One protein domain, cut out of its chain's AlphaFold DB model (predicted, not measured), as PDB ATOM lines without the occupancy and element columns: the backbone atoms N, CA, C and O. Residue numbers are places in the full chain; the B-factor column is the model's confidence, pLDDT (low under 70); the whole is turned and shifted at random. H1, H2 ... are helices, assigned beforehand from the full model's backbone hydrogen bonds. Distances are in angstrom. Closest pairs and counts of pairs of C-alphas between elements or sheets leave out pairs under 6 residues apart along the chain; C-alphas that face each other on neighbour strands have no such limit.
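AT A GLANCE: This is residues 331 to 435 of the 441 residues of the protein "Hypothetical protein" of Chlamydomonas euryale (UniProt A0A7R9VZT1). Three longer helices, H1, H3 and H5, pack together as a loose-angled bundle, each touching the other two, their centres making a triangle and their chains running the same way. The short helix H2 folds back from the last residues of H1, and a long unnamed stretch leads from it to H3, with residues 375 to 380 sticking out free; the short helix H4 sits near H3 and H5 without clearly touching either. The printed part has 105 residues with five named helices, H1 to H5 in order along the chain, and no named strand; its class is all helix. It is compact, with a radius of gyration of the C-alphas of 14.4 A, and elongated, spanning 47 by 26 by 23 A.

HOW THE PARTS SIT: H1, residues 331 to 352, touches H3, residues 381 to 403, with its residues 331 to 341 alone; the closest C-alphas, of Gly 334 and Leu 389, are 6.1 A apart. These two run the same way at a shallow tilt of 33 degrees, only just short of steep. H5, residues 418 to 434, touches H1 at a steep tilt of 41 degrees, the same way, closest at the C-alphas of Val 337 and Lys 426, 5.4 A. H5 also touches H3, the same way at a steep tilt of 41 degrees, closest at the C-alphas of Glu 390 and Thr 418, 5.3 A. H2, residues 356 to 363, forms a helical hairpin with H1, opposite ways at a steep tilt of 39 degrees; it touches residues 345 to 352 of H1 alone, and the closest C-alphas, of Gly 352 and Arg 359, are 4.8 A apart. H2 and H3 are a helical hairpin too, but only just touch, with 3 pairs of C-alphas within 8 A, the closest being Val 361 and Gln 402 at 6.7 A. H4, residues 409 to 414, is close to H3 but not clearly touching, the closest C-alphas, of Val 401 and Arg 409, being 7.3 A apart. H4 is apart from H1 and H2. In H1, H2, H3, H4 and H5 every O i to N i+4 pair is within hydrogen-bond range.

IN THESE COORDINATES: H1 begins at C-alpha 331 (-12.936, -22.045, -17.442) and is 30.6 A long from first to last C-alpha. H3, the longest, begins at C-alpha 381 (-20.250, -24.577, -7.917) and measures 33.2 A. H5 measures 24.6 A and ends at C-alpha 434 (-6.852, -12.488, -38.958). H2 and H4 measure 10.6 A and 8.8 A.

THE WHOLE: The two C-alphas farthest apart, of Thr 354 and Ala 379, are 46.8 A apart. The printed part has no cut. The link H2 to H3, residues 364 to 380, is long; the others are tight. The model's mean pLDDT of the printed part is 80.3, with 25 residues under 70, among them 372 to 380 and 403 to 407.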
ATOM      1  N   SER A 331     -12.900 -23.435 -17.903       88.12
ATOM      2  CA  SER A 331     -12.936 -22.045 -17.442       88.12
ATOM      3  C   SER A 331     -11.983 -21.141 -18.226       88.12
ATOM      4  O   SER A 331     -12.372 -20.034 -18.593       88.12
ATOM      5  N   LEU A 332     -10.774 -21.619 -18.543       90.00
ATOM      6  CA  LEU A 332      -9.806 -20.872 -19.346       90.00
ATOM      7  C   LEU A 332     -10.335 -20.653 -20.768       90.00
ATOM      8  O   LEU A 332     -10.331 -19.522 -21.248       90.00
ATOM      9  N   LEU A 333     -10.871 -21.706 -21.399       91.69
ATOM     10  CA  LEU A 333     -11.509 -21.594 -22.716       91.69
ATOM     11  C   LEU A 333     -12.679 -20.600 -22.694       91.69
ATOM     12  O   LEU A 333     -12.820 -19.792 -23.606       91.69
ATOM     13  N   GLY A 334     -13.495 -20.626 -21.639       91.19
ATOM     14  CA  GLY A 334     -14.595 -19.682 -21.452       91.19
ATOM     15  C   GLY A 334     -14.142 -18.222 -21.381       91.19
ATOM     16  O   GLY A 334     -14.780 -17.359 -21.984       91.19
ATOM     17  N   VAL A 335     -13.038 -17.942 -20.681       91.25
ATOM     18  CA  VAL A 335     -12.451 -16.593 -20.597       91.25
ATOM     19  C   VAL A 335     -11.930 -16.134 -21.958       91.25
ATOM     20  O   VAL A 335     -12.244 -15.024 -22.383       91.25
ATOM     21  N   GLU A 336     -11.184 -16.986 -22.665       93.62
ATOM     22  CA  GLU A 336     -10.641 -16.668 -23.991       93.62
ATOM     23  C   GLU A 336     -11.751 -16.397 -25.015       93.62
ATOM     24  O   GLU A 336     -11.714 -15.390 -25.724       93.62
ATOM     25  N   VAL A 337     -12.765 -17.268 -25.067       94.44
ATOM     26  CA  VAL A 337     -13.926 -17.089 -25.947       94.44
ATOM     27  C   VAL A 337     -14.682 -15.818 -25.574       94.44
ATOM     28  O   VAL A 337     -15.009 -15.028 -26.454       94.44
ATOM     29  N   GLY A 338     -14.907 -15.573 -24.279       91.19
ATOM     30  CA  GLY A 338     -15.557 -14.354 -23.801       91.19
ATOM     31  C   GLY A 338     -14.852 -13.080 -24.277       91.19
ATOM     32  O   GLY A 338     -15.508 -12.197 -24.827       91.19
ATOM     33  N   ALA A 339     -13.525 -13.018 -24.143       91.19
ATOM     34  CA  ALA A 339     -12.722 -11.882 -24.599       91.19
ATOM     35  C   ALA A 339     -12.775 -11.691 -26.127       91.19
ATOM     36  O   ALA A 339     -12.885 -10.561 -26.618       91.19
ATOM     37  N   GLY A 340     -12.746 -12.790 -26.889       90.69
ATOM     38  CA  GLY A 340     -12.904 -12.752 -28.343       90.69
ATOM     39  C   GLY A 340     -14.273 -12.214 -28.767       90.69
ATOM     40  O   GLY A 340     -14.361 -11.377 -29.666       90.69
ATOM     41  N   VAL A 341     -15.348 -12.610 -28.077       89.31
ATOM     42  CA  VAL A 341     -16.691 -12.083 -28.362       89.31
ATOM     43  C   VAL A 341     -16.813 -10.603 -28.010       89.31
ATOM     44  O   VAL A 341     -17.391  -9.847 -28.786       89.31
ATOM     45  N   ASP A 342     -16.247 -10.158 -26.887       89.12
ATOM     46  CA  ASP A 342     -16.258  -8.737 -26.519       89.12
ATOM     47  C   ASP A 342     -15.541  -7.874 -27.570       89.12
ATOM     48  O   ASP A 342     -16.024  -6.800 -27.954       89.12
ATOM     49  N   THR A 343     -14.442  -8.391 -28.122       89.31
ATOM     50  CA  THR A 343     -13.727  -7.774 -29.248       89.31
ATOM     51  C   THR A 343     -14.605  -7.720 -30.501       89.31
ATOM     52  O   THR A 343     -14.741  -6.656 -31.115       89.31
ATOM     53  N   LEU A 344     -15.258  -8.831 -30.857       86.44
ATOM     54  CA  LEU A 344     -16.152  -8.909 -32.012       86.44
ATOM     55  C   LEU A 344     -17.338  -7.946 -31.885       86.44
ATOM     56  O   LEU A 344     -17.585  -7.170 -32.803       86.44
ATOM     57  N   ILE A 345     -18.047  -7.935 -30.754       84.75
ATOM     58  CA  ILE A 345     -19.196  -7.045 -30.520       84.75
ATOM     59  C   ILE A 345     -18.775  -5.582 -30.614       84.75
ATOM     60  O   ILE A 345     -19.497  -4.772 -31.199       84.75
ATOM     61  N   THR A 346     -17.611  -5.231 -30.064       86.38
ATOM     62  CA  THR A 346     -17.083  -3.865 -30.156       86.38
ATOM     63  C   THR A 346     -16.883  -3.459 -31.616       86.38
ATOM     64  O   THR A 346     -17.347  -2.392 -32.013       86.38
ATOM     65  N   ARG A 347     -16.297  -4.335 -32.442       83.38
ATOM     66  CA  ARG A 347     -16.150  -4.102 -33.889       83.38
ATOM     67  C   ARG A 347     -17.490  -4.052 -34.625       83.38
ATOM     68  O   ARG A 347     -17.703  -3.181 -35.458       83.38
ATOM     69  N   LEU A 348     -18.422  -4.949 -34.316       81.12
ATOM     70  CA  LEU A 348     -19.748  -4.929 -34.934       81.12
ATOM     71  C   LEU A 348     -20.488  -3.631 -34.601       81.12
ATOM     72  O   LEU A 348     -21.152  -3.077 -35.464       81.12
ATOM     73  N   ARG A 349     -20.352  -3.088 -33.387       83.00
ATOM     74  CA  ARG A 349     -20.975  -1.808 -33.013       83.00
ATOM     75  C   ARG A 349     -20.360  -0.615 -33.736       83.00
ATOM     76  O   ARG A 349     -21.104   0.286 -34.114       83.00
ATOM     77  N   THR A 350     -19.042  -0.599 -33.952       80.31
ATOM     78  CA  THR A 350     -18.404   0.478 -34.726       80.31
ATOM     79  C   THR A 350     -18.841   0.452 -36.191       80.31
ATOM     80  O   THR A 350     -19.061   1.509 -36.775       80.31
ATOM     81  N   VAL A 351     -19.045  -0.739 -36.765       74.19
ATOM     82  CA  VAL A 351     -19.529  -0.919 -38.147       74.19
ATOM     83  C   VAL A 351     -21.056  -0.783 -38.267       74.19
ATOM     84  O   VAL A 351     -21.565  -0.323 -39.282       74.19
ATOM     85  N   GLY A 352     -21.824  -1.130 -37.236       66.81
ATOM     86  CA  GLY A 352     -23.293  -1.136 -37.257       66.81
ATOM     87  C   GLY A 352     -23.931   0.246 -37.437       66.81
ATOM     88  O   GLY A 352     -25.104   0.337 -37.793       66.81
ATOM     89  N   GLY A 353     -23.165   1.323 -37.239       65.38
ATOM     90  CA  GLY A 353     -23.580   2.680 -37.605       65.38
ATOM     91  C   GLY A 353     -23.600   2.934 -39.119       65.38
ATOM     92  O   GLY A 353     -24.330   3.811 -39.570       65.38
ATOM     93  N   THR A 354     -22.829   2.173 -39.901       65.62
ATOM     94  CA  THR A 354     -22.687   2.335 -41.358       65.62
ATOM     95  C   THR A 354     -23.311   1.195 -42.163       65.62
ATOM     96  O   THR A 354     -23.662   1.413 -43.322       65.62
ATOM     97  N   ASN A 355     -23.503   0.009 -41.570       67.94
ATOM     98  CA  ASN A 355     -24.107  -1.149 -42.234       67.94
ATOM     99  C   ASN A 355     -25.404  -1.613 -41.527       67.94
ATOM    100  O   ASN A 355     -25.340  -2.145 -40.413       67.94
ATOM    101  N   PRO A 356     -26.578  -1.473 -42.175       65.94
ATOM    102  CA  PRO A 356     -27.860  -1.923 -41.632       65.94
ATOM    103  C   PRO A 356     -27.913  -3.419 -41.281       65.94
ATOM    104  O   PRO A 356     -28.519  -3.773 -40.274       65.94
ATOM    105  N   GLY A 357     -27.243  -4.286 -42.046       67.31
ATOM    106  CA  GLY A 357     -27.228  -5.732 -41.792       67.31
ATOM    107  C   GLY A 357     -26.478  -6.099 -40.507       67.31
ATOM    108  O   GLY A 357     -26.895  -6.982 -39.767       67.31
ATOM    109  N   VAL A 358     -25.420  -5.357 -40.167       71.75
ATOM    110  CA  VAL A 358     -24.688  -5.546 -38.901       71.75
ATOM    111  C   VAL A 358     -25.531  -5.121 -37.699       71.75
ATOM    112  O   VAL A 358     -25.465  -5.737 -36.633       71.75
ATOM    113  N   ARG A 359     -26.354  -4.081 -37.862       69.88
ATOM    114  CA  ARG A 359     -27.298  -3.656 -36.826       69.88
ATOM    115  C   ARG A 359     -28.358  -4.724 -36.562       69.88
ATOM    116  O   ARG A 359     -28.674  -4.955 -35.400       69.88
ATOM    117  N   GLU A 360     -28.858  -5.381 -37.605       67.25
ATOM    118  CA  GLU A 360     -29.820  -6.482 -37.489       67.25
ATOM    119  C   GLU A 360     -29.207  -7.683 -36.752       67.25
ATOM    120  O   GLU A 360     -29.795  -8.162 -35.788       67.25
ATOM    121  N   VAL A 361     -27.966  -8.070 -37.077       72.25
ATOM    122  CA  VAL A 361     -27.222  -9.109 -36.334       72.25
ATOM    123  C   VAL A 361     -27.129  -8.774 -34.843       72.25
ATOM    124  O   VAL A 361     -27.414  -9.622 -34.005       72.25
ATOM    125  N   LEU A 362     -26.786  -7.530 -34.487       72.81
ATOM    126  CA  LEU A 362     -26.701  -7.097 -33.087       72.81
ATOM    127  C   LEU A 362     -28.066  -7.049 -32.374       72.81
ATOM    128  O   LEU A 362     -28.114  -7.198 -31.153       72.81
ATOM    129  N   GLN A 363     -29.153  -6.810 -33.110       70.38
ATOM    130  CA  GLN A 363     -30.523  -6.779 -32.586       70.38
ATOM    131  C   GLN A 363     -31.108  -8.186 -32.416       70.38
ATOM    132  O   GLN A 363     -31.846  -8.425 -31.463       70.38
ATOM    133  N   CYS A 364     -30.731  -9.132 -33.276       67.19
ATOM    134  CA  CYS A 364     -31.159 -10.530 -33.227       67.19
ATOM    135  C   CYS A 364     -30.361 -11.391 -32.228       67.19
ATOM    136  O   CYS A 364     -30.429 -12.621 -32.283       67.19
ATOM    137  N   MET A 365     -29.604 -10.778 -31.312       70.25
ATOM    138  CA  MET A 365     -28.883 -11.497 -30.263       70.25
ATOM    139  C   MET A 365     -29.730 -11.625 -28.998       70.25
ATOM    140  O   MET A 365     -30.190 -10.628 -28.436       70.25
ATOM    141  N   GLY A 366     -29.839 -12.845 -28.472       70.06
ATOM    142  CA  GLY A 366     -30.291 -13.050 -27.101       70.06
ATOM    143  C   GLY A 366     -29.365 -12.376 -26.072       70.06
ATOM    144  O   GLY A 366     -28.189 -12.111 -26.358       70.06
ATOM    145  N   PRO A 367     -29.852 -12.117 -24.844       75.50
ATOM    146  CA  PRO A 367     -29.025 -11.553 -23.782       75.50
ATOM    147  C   PRO A 367     -27.847 -12.481 -23.459       75.50
ATOM    148  O   PRO A 367     -28.021 -13.697 -23.330       75.50
ATOM    149  N   ARG A 368     -26.651 -11.900 -23.295       81.81
ATOM    150  CA  ARG A 368     -25.455 -12.645 -22.878       81.81
ATOM    151  C   ARG A 368     -25.737 -13.336 -21.536       81.81
ATOM    152  O   ARG A 368     -26.254 -12.685 -20.625       81.81
ATOM    153  N   PRO A 369     -25.391 -14.625 -21.376       82.25
ATOM    154  CA  PRO A 369     -25.466 -15.266 -20.072       82.25
ATOM    155  C   PRO A 369     -24.542 -14.546 -19.079       82.25
ATOM    156  O   PRO A 369     -23.423 -14.169 -19.424       82.25
ATOM    157  N   VAL A 370     -25.005 -14.358 -17.842       78.19
ATOM    158  CA  VAL A 370     -24.238 -13.691 -16.777       78.19
ATOM    159  C   VAL A 370     -23.767 -14.742 -15.766       78.19
ATOM    160  O   VAL A 370     -24.579 -15.585 -15.364       78.19
ATOM    161  N   PRO A 371     -22.486 -14.728 -15.341       72.62
ATOM    162  CA  PRO A 371     -22.004 -15.617 -14.287       72.62
ATOM    163  C   PRO A 371     -22.852 -15.473 -13.015       72.62
ATOM    164  O   PRO A 371     -23.063 -14.363 -12.534       72.62
ATOM    165  N   GLY A 372     -23.357 -16.588 -12.479       64.00
ATOM    166  CA  GLY A 372     -24.146 -16.601 -11.239       64.00
ATOM    167  C   GLY A 372     -25.636 -16.254 -11.376       64.00
ATOM    168  O   GLY A 372     -26.335 -16.277 -10.372       64.00
ATOM    169  N   ALA A 373     -26.148 -15.984 -12.584       57.09
ATOM    170  CA  ALA A 373     -27.568 -15.676 -12.818       57.09
ATOM    171  C   ALA A 373     -28.478 -16.913 -13.001       57.09
ATOM    172  O   ALA A 373     -29.617 -16.772 -13.439       57.09
ATOM    173  N   ALA A 374     -27.983 -18.127 -12.736       52.12
ATOM    174  CA  ALA A 374     -28.832 -19.318 -12.689       52.12
ATOM    175  C   ALA A 374     -29.609 -19.325 -11.361       52.12
ATOM    176  O   ALA A 374     -29.029 -19.060 -10.313       52.12
ATOM    177  N   GLU A 375     -30.915 -19.548 -11.467       44.75
ATOM    178  CA  GLU A 375     -31.966 -19.340 -10.467       44.75
ATOM    179  C   GLU A 375     -31.669 -19.912  -9.068       44.75
ATOM    180  O   GLU A 375     -30.931 -20.879  -8.891       44.75
ATOM    181  N   ALA A 376     -32.263 -19.259  -8.069       44.25
ATOM    182  CA  ALA A 376     -32.169 -19.572  -6.653       44.25
ATOM    183  C   ALA A 376     -32.658 -20.996  -6.324       44.25
ATOM    184  O   ALA A 376     -33.855 -21.225  -6.248       44.25
ATOM    185  N   ASP A 377     -31.732 -21.936  -6.144       42.47
ATOM    186  CA  ASP A 377     -31.638 -22.854  -4.996       42.47
ATOM    187  C   ASP A 377     -30.402 -23.758  -5.168       42.47
ATOM    188  O   ASP A 377     -29.983 -24.088  -6.275       42.47
ATOM    189  N   GLY A 378     -29.719 -24.057  -4.061       56.88
ATOM    190  CA  GLY A 378     -28.343 -24.559  -4.083       56.88
ATOM    191  C   GLY A 378     -28.152 -26.000  -4.584       56.88
ATOM    192  O   GLY A 378     -28.854 -26.901  -4.153       56.88
ATOM    193  N   ALA A 379     -27.104 -26.214  -5.390       50.41
ATOM    194  CA  ALA A 379     -26.183 -27.365  -5.405       50.41
ATOM    195  C   ALA A 379     -24.991 -27.041  -6.343       50.41
ATOM    196  O   ALA A 379     -25.151 -26.296  -7.305       50.41
ATOM    197  N   ASP A 380     -23.793 -27.479  -5.944       67.44
ATOM    198  CA  ASP A 380     -22.457 -27.476  -6.588       67.44
ATOM    199  C   ASP A 380     -21.991 -26.301  -7.501       67.44
ATOM    200  O   ASP A 380     -22.565 -25.961  -8.534       67.44
ATOM    201  N   ALA A 381     -20.856 -25.678  -7.151       73.81
ATOM    202  CA  ALA A 381     -20.250 -24.577  -7.917       73.81
ATOM    203  C   ALA A 381     -19.685 -25.019  -9.278       73.81
ATOM    204  O   ALA A 381     -19.636 -24.218 -10.221       73.81
ATOM    205  N   ARG A 382     -19.274 -26.288  -9.384       74.62
ATOM    206  CA  ARG A 382     -18.743 -26.870 -10.622       74.62
ATOM    207  C   ARG A 382     -19.822 -26.975 -11.693       74.62
ATOM    208  O   ARG A 382     -19.621 -26.489 -12.805       74.62
ATOM    209  N   GLU A 383     -20.973 -27.533 -11.334       78.12
ATOM    210  CA  GLU A 383     -22.117 -27.691 -12.234       78.12
ATOM    211  C   GLU A 383     -22.594 -26.328 -12.747       78.12
ATOM    212  O   GLU A 383     -22.668 -26.119 -13.955       78.12
ATOM    213  N   ARG A 384     -22.740 -25.335 -11.856       78.38
ATOM    214  CA  ARG A 384     -23.088 -23.953 -12.242       78.38
ATOM    215  C   ARG A 384     -22.112 -23.342 -13.247       78.38
ATOM    216  O   ARG A 384     -22.527 -22.633 -14.166       78.38
ATOM    217  N   THR A 385     -20.817 -23.597 -13.068       82.31
ATOM    218  CA  THR A 385     -19.780 -23.098 -13.978       82.31
ATOM    219  C   THR A 385     -19.907 -23.760 -15.346       82.31
ATOM    220  O   THR A 385     -19.906 -23.061 -16.357       82.31
ATOM    221  N   GLN A 386     -20.078 -25.083 -15.401       87.12
ATOM    222  CA  GLN A 386     -20.251 -25.796 -16.667       87.12
ATOM    223  C   GLN A 386     -21.554 -25.405 -17.373       87.12
ATOM    224  O   GLN A 386     -21.512 -25.124 -18.566       87.12
ATOM    225  N   THR A 387     -22.670 -25.235 -16.656       86.94
ATOM    226  CA  THR A 387     -23.925 -24.718 -17.235       86.94
ATOM    227  C   THR A 387     -23.748 -23.318 -17.825       86.94
ATOM    228  O   THR A 387     -24.252 -23.021 -18.909       86.94
ATOM    229  N   TYR A 388     -23.023 -22.425 -17.141       88.62
ATOM    230  CA  TYR A 388     -22.704 -21.106 -17.693       88.62
ATOM    231  C   TYR A 388     -21.883 -21.219 -18.987       88.62
ATOM    232  O   TYR A 388     -22.188 -20.538 -19.967       88.62
ATOM    233  N   LEU A 389     -20.872 -22.089 -19.009       92.00
ATOM    234  CA  LEU A 389     -20.006 -22.294 -20.170       92.00
ATOM    235  C   LEU A 389     -20.740 -22.955 -21.342       92.00
ATOM    236  O   LEU A 389     -20.533 -22.554 -22.487       92.00
ATOM    237  N   GLU A 390     -21.656 -23.885 -21.067       92.31
ATOM    238  CA  GLU A 390     -22.572 -24.443 -22.061       92.31
ATOM    239  C   GLU A 390     -23.375 -23.313 -22.716       92.31
ATOM    240  O   GLU A 390     -23.365 -23.163 -23.942       92.31
ATOM    241  N   ARG A 391     -24.011 -22.459 -21.905       91.69
ATOM    242  CA  ARG A 391     -24.793 -21.318 -22.402       91.69
ATOM    243  C   ARG A 391     -23.934 -20.335 -23.194       91.69
ATOM    244  O   ARG A 391     -24.362 -19.881 -24.252       91.69
ATOM    245  N   LEU A 392     -22.728 -20.030 -22.712       92.38
ATOM    246  CA  LEU A 392     -21.771 -19.167 -23.406       92.38
ATOM    247  C   LEU A 392     -21.398 -19.754 -24.773       92.38
ATOM    248  O   LEU A 392     -21.345 -19.005 -25.749       92.38
ATOM    249  N   SER A 393     -21.198 -21.075 -24.861       94.69
ATOM    250  CA  SER A 393     -20.854 -21.757 -26.113       94.69
ATOM    251  C   SER A 393     -21.954 -21.602 -27.168       94.69
ATOM    252  O   SER A 393     -21.658 -21.232 -28.301       94.69
ATOM    253  N   PHE A 394     -23.226 -21.787 -26.794       94.00
ATOM    254  CA  PHE A 394     -24.352 -21.626 -27.720       94.00
ATOM    255  C   PHE A 394     -24.611 -20.174 -28.091       94.00
ATOM    256  O   PHE A 394     -24.816 -19.881 -29.263       94.00
ATOM    257  N   TRP A 395     -24.551 -19.265 -27.118       92.50
ATOM    258  CA  TRP A 395     -24.711 -17.838 -27.381       92.50
ATOM    259  C   TRP A 395     -23.637 -17.324 -28.351       92.50
ATOM    260  O   TRP A 395     -23.946 -16.632 -29.321       92.50
ATOM    261  N   THR A 396     -22.383 -17.740 -28.153       91.94
ATOM    262  CA  THR A 396     -21.281 -17.397 -29.062       91.94
ATOM    263  C   THR A 396     -21.473 -18.019 -30.442       91.94
ATOM    264  O   THR A 396     -21.279 -17.352 -31.457       91.94
ATOM    265  N   ALA A 397     -21.883 -19.285 -30.498       91.75
ATOM    266  CA  ALA A 397     -22.147 -19.968 -31.755       91.75
ATOM    267  C   ALA A 397     -23.278 -19.312 -32.558       91.75
ATOM    268  O   ALA A 397     -23.127 -19.119 -33.763       91.75
ATOM    269  N   ALA A 398     -24.374 -18.918 -31.901       88.88
ATOM    270  CA  ALA A 398     -25.478 -18.202 -32.533       88.88
ATOM    271  C   ALA A 398     -24.995 -16.898 -33.190       88.88
ATOM    272  O   ALA A 398     -25.319 -16.642 -34.350       88.88
ATOM    273  N   LEU A 399     -24.141 -16.133 -32.499       86.31
ATOM    274  CA  LEU A 399     -23.521 -14.925 -33.050       86.31
ATOM    275  C   LEU A 399     -22.629 -15.236 -34.265       86.31
ATOM    276  O   LEU A 399     -22.759 -14.616 -35.317       86.31
ATOM    277  N   LEU A 400     -21.729 -16.211 -34.144       86.38
ATOM    278  CA  LEU A 400     -20.769 -16.546 -35.200       86.38
ATOM    279  C   LEU A 400     -21.441 -17.073 -36.467       86.38
ATOM    280  O   LEU A 400     -20.992 -16.770 -37.572       86.38
ATOM    281  N   VAL A 401     -22.512 -17.852 -36.335       79.31
ATOM    282  CA  VAL A 401     -23.236 -18.409 -37.483       79.31
ATOM    283  C   VAL A 401     -24.020 -17.337 -38.242       79.31
ATOM    284  O   VAL A 401     -24.137 -17.435 -39.461       79.31
ATOM    285  N   GLN A 402     -24.526 -16.299 -37.569       74.25
ATOM    286  CA  GLN A 402     -25.127 -15.151 -38.263       74.25
ATOM    287  C   GLN A 402     -24.095 -14.371 -39.093       74.25
ATOM    288  O   GLN A 402     -24.441 -13.739 -40.085       74.25
ATOM    289  N   VAL A 403     -22.822 -14.461 -38.707       68.88
ATOM    290  CA  VAL A 403     -21.708 -13.707 -39.286       68.88
ATOM    291  C   VAL A 403     -20.875 -14.538 -40.291       68.88
ATOM    292  O   VAL A 403     -20.046 -13.987 -41.012       68.88
ATOM    293  N   SER A 404     -21.088 -15.859 -40.400       64.12
ATOM    294  CA  SER A 404     -20.278 -16.782 -41.227       64.12
ATOM    295  C   SER A 404     -21.113 -17.775 -42.065       64.12
ATOM    296  O   SER A 404     -22.342 -17.787 -42.021       64.12
ATOM    297  N   ARG A 405     -20.465 -18.614 -42.901       60.41
ATOM    298  CA  ARG A 405     -21.163 -19.569 -43.794       60.41
ATOM    299  C   ARG A 405     -21.862 -20.690 -43.000       60.41
ATOM    300  O   ARG A 405     -21.232 -21.494 -42.323       60.41
ATOM    301  N   ALA A 406     -23.176 -20.772 -43.191       56.81
ATOM    302  CA  ALA A 406     -24.202 -21.445 -42.388       56.81
ATOM    303  C   ALA A 406     -24.215 -22.998 -42.280       56.81
ATOM    304  O   ALA A 406     -25.240 -23.554 -41.884       56.81
ATOM    305  N   ALA A 407     -23.143 -23.731 -42.596       65.00
ATOM    306  CA  ALA A 407     -23.215 -25.196 -42.757       65.00
ATOM    307  C   ALA A 407     -23.138 -26.042 -41.460       65.00
ATOM    308  O   ALA A 407     -23.262 -27.257 -41.541       65.00
ATOM    309  N   VAL A 408     -22.963 -25.438 -40.275       84.88
ATOM    310  CA  VAL A 408     -22.545 -26.161 -39.041       84.88
ATOM    311  C   VAL A 408     -23.598 -26.120 -37.910       84.88
ATOM    312  O   VAL A 408     -23.387 -26.664 -36.829       84.88
ATOM    313  N   ARG A 409     -24.767 -25.491 -38.127       88.25
ATOM    314  CA  ARG A 409     -25.784 -25.279 -37.066       88.25
ATOM    315  C   ARG A 409     -26.202 -26.571 -36.369       88.25
ATOM    316  O   ARG A 409     -26.203 -26.648 -35.145       88.25
ATOM    317  N   PHE A 410     -26.569 -27.571 -37.159       89.31
ATOM    318  CA  PHE A 410     -27.119 -28.807 -36.626       89.31
ATOM    319  C   PHE A 410     -26.061 -29.640 -35.885       89.31
ATOM    320  O   PHE A 410     -26.356 -30.188 -34.828       89.31
ATOM    321  N   GLU A 411     -24.813 -29.645 -36.365       90.81
ATOM    322  CA  GLU A 411     -23.687 -30.303 -35.683       90.81
ATOM    323  C   GLU A 411     -23.444 -29.696 -34.292       90.81
ATOM    324  O   GLU A 411     -23.294 -30.417 -33.303       90.81
ATOM    325  N   LEU A 412     -23.479 -28.363 -34.190       92.94
ATOM    326  CA  LEU A 412     -23.355 -27.660 -32.909       92.94
ATOM    327  C   LEU A 412     -24.539 -27.950 -31.983       92.94
ATOM    328  O   LEU A 412     -24.343 -28.110 -30.781       92.94
ATOM    329  N   LEU A 413     -25.753 -28.036 -32.533       93.75
ATOM    330  CA  LEU A 413     -26.957 -28.349 -31.767       93.75
ATOM    331  C   LEU A 413     -26.911 -29.768 -31.172       93.75
ATOM    332  O   LEU A 413     -27.279 -29.958 -30.011       93.75
ATOM    333  N   GLN A 414     -26.448 -30.746 -31.960       93.12
ATOM    334  CA  GLN A 414     -26.339 -32.151 -31.558       93.12
ATOM    335  C   GLN A 414     -25.200 -32.427 -30.572       93.12
ATOM    336  O   GLN A 414     -25.318 -33.342 -29.762       93.12
ATOM    337  N   SER A 415     -24.104 -31.667 -30.645       93.69
ATOM    338  CA  SER A 415     -22.933 -31.871 -29.789       93.69
ATOM    339  C   SER A 415     -23.294 -31.814 -28.302       93.69
ATOM    340  O   SER A 415     -23.927 -30.855 -27.864       93.69
ATOM    341  N   THR A 416     -22.848 -32.795 -27.515       94.00
ATOM    342  CA  THR A 416     -22.985 -32.847 -26.044       94.00
ATOM    343  C   THR A 416     -21.722 -32.394 -25.300       94.00
ATOM    344  O   THR A 416     -21.677 -32.479 -24.075       94.00
ATOM    345  N   SER A 417     -20.703 -31.897 -26.018       94.12
ATOM    346  CA  SER A 417     -19.450 -31.405 -25.431       94.12
ATOM    347  C   SER A 417     -19.345 -29.881 -25.493       94.12
ATOM    348  O   SER A 417     -19.186 -29.285 -26.569       94.12
ATOM    349  N   THR A 418     -19.337 -29.250 -24.315       94.31
ATOM    350  CA  THR A 418     -19.124 -27.805 -24.168       94.31
ATOM    351  C   THR A 418     -17.744 -27.408 -24.683       94.31
ATOM    352  O   THR A 418     -17.635 -26.423 -25.417       94.31
ATOM    353  N   ARG A 419     -16.687 -28.178 -24.384       94.12
ATOM    354  CA  ARG A 419     -15.334 -27.909 -24.892       94.12
ATOM    355  C   ARG A 419     -15.269 -27.915 -26.404       94.12
ATOM    356  O   ARG A 419     -14.705 -26.979 -26.962       94.12
ATOM    357  N   SER A 420     -15.833 -28.922 -27.072       93.31
ATOM    358  CA  SER A 420     -15.816 -28.976 -28.538       93.31
ATOM    359  C   SER A 420     -16.459 -27.730 -29.142       93.31
ATOM    360  O   SER A 420     -15.905 -27.141 -30.072       93.31
ATOM    361  N   ARG A 421     -17.580 -27.265 -28.572       94.69
ATOM    362  CA  ARG A 421     -18.235 -26.029 -29.025       94.69
ATOM    363  C   ARG A 421     -17.417 -24.775 -28.705       94.69
ATOM    364  O   ARG A 421     -17.315 -23.902 -29.562       94.69
ATOM    365  N   LEU A 422     -16.795 -24.675 -27.528       94.75
ATOM    366  CA  LEU A 422     -15.926 -23.542 -27.173       94.75
ATOM    367  C   LEU A 422     -14.661 -23.477 -28.040       94.75
ATOM    368  O   LEU A 422     -14.281 -22.391 -28.469       94.75
ATOM    369  N   LEU A 423     -14.032 -24.616 -28.341       94.31
ATOM    370  CA  LEU A 423     -12.881 -24.689 -29.246       94.31
ATOM    371  C   LEU A 423     -13.262 -24.251 -30.659       94.31
ATOM    372  O   LEU A 423     -12.552 -23.441 -31.254       94.31
ATOM    373  N   TRP A 424     -14.411 -24.715 -31.157       93.25
ATOM    374  CA  TRP A 424     -14.952 -24.250 -32.432       93.25
ATOM    375  C   TRP A 424     -15.176 -22.730 -32.420       93.25
ATOM    376  O   TRP A 424     -14.730 -22.039 -33.335       93.25
ATOM    377  N   CYS A 425     -15.787 -22.189 -31.358       93.62
ATOM    378  CA  CYS A 425     -16.002 -20.746 -31.211       93.62
ATOM    379  C   CYS A 425     -14.679 -19.969 -31.212       93.62
ATOM    380  O   CYS A 425     -14.553 -18.979 -31.929       93.62
ATOM    381  N   LYS A 426     -13.683 -20.429 -30.443       93.69
ATOM    382  CA  LYS A 426     -12.344 -19.827 -30.374       93.69
ATOM    383  C   LYS A 426     -11.681 -19.791 -31.750       93.69
ATOM    384  O   LYS A 426     -11.139 -18.760 -32.140       93.69
ATOM    385  N   GLU A 427     -11.745 -20.892 -32.493       91.50
ATOM    386  CA  GLU A 427     -11.179 -20.972 -33.839       91.50
ATOM    387  C   GLU A 427     -11.865 -19.993 -34.801       91.50
ATOM    388  O   GLU A 427     -11.184 -19.264 -35.522       91.50
ATOM    389  N   GLN A 428     -13.202 -19.933 -34.802       89.38
ATOM    390  CA  GLN A 428     -13.930 -19.014 -35.681       89.38
ATOM    391  C   GLN A 428     -13.665 -17.545 -35.329       89.38
ATOM    392  O   GLN A 428     -13.459 -16.739 -36.235       89.38
ATOM    393  N   LEU A 429     -13.604 -17.195 -34.041       89.69
ATOM    394  CA  LEU A 429     -13.235 -15.847 -33.599       89.69
ATOM    395  C   LEU A 429     -11.822 -15.473 -34.069       89.69
ATOM    396  O   LEU A 429     -11.633 -14.406 -34.646       89.69
ATOM    397  N   GLY A 430     -10.851 -16.382 -33.929       87.50
ATOM    398  CA  GLY A 430      -9.482 -16.154 -34.402       87.50
ATOM    399  C   GLY A 430      -9.376 -15.989 -35.923       87.50
ATOM    400  O   GLY A 430      -8.565 -15.201 -36.412       87.50
ATOM    401  N   ARG A 431     -10.221 -16.683 -36.699       84.25
ATOM    402  CA  ARG A 431     -10.305 -16.485 -38.157       84.25
ATOM    403  C   ARG A 431     -10.826 -15.092 -38.512       84.25
ATOM    404  O   ARG A 431     -10.288 -14.483 -39.432       84.25
ATOM    405  N   LEU A 432     -11.822 -14.590 -37.777       77.25
ATOM    406  CA  LEU A 432     -12.368 -13.240 -37.967       77.25
ATOM    407  C   LEU A 432     -11.362 -12.142 -37.590       77.25
ATOM    408  O   LEU A 432     -11.384 -11.069 -38.192       77.25
ATOM    409  N   ASP A 433     -10.471 -12.403 -36.630       70.25
ATOM    410  CA  ASP A 433      -9.397 -11.479 -36.247       70.25
ATOM    411  C   ASP A 433      -8.288 -11.360 -37.301       70.25
ATOM    412  O   ASP A 433      -7.766 -10.267 -37.512       70.25
ATOM    413  N   ASN A 434      -7.952 -12.455 -37.986       62.72
ATOM    414  CA  ASN A 434      -6.852 -12.488 -38.958       62.72
ATOM    415  C   ASN A 434      -7.241 -12.025 -40.370       62.72
ATOM    416  O   ASN A 434      -6.371 -11.800 -41.213       62.72
ATOM    417  N   THR A 435      -8.531 -11.888 -40.668       58.69
ATOM    418  CA  THR A 435      -8.985 -11.348 -41.949       58.69
ATOM    419  C   THR A 435      -9.122  -9.827 -41.870       58.69
ATOM    420  O   THR A 435     -10.144  -9.326 -41.412       58.69
TER     421      THR A 435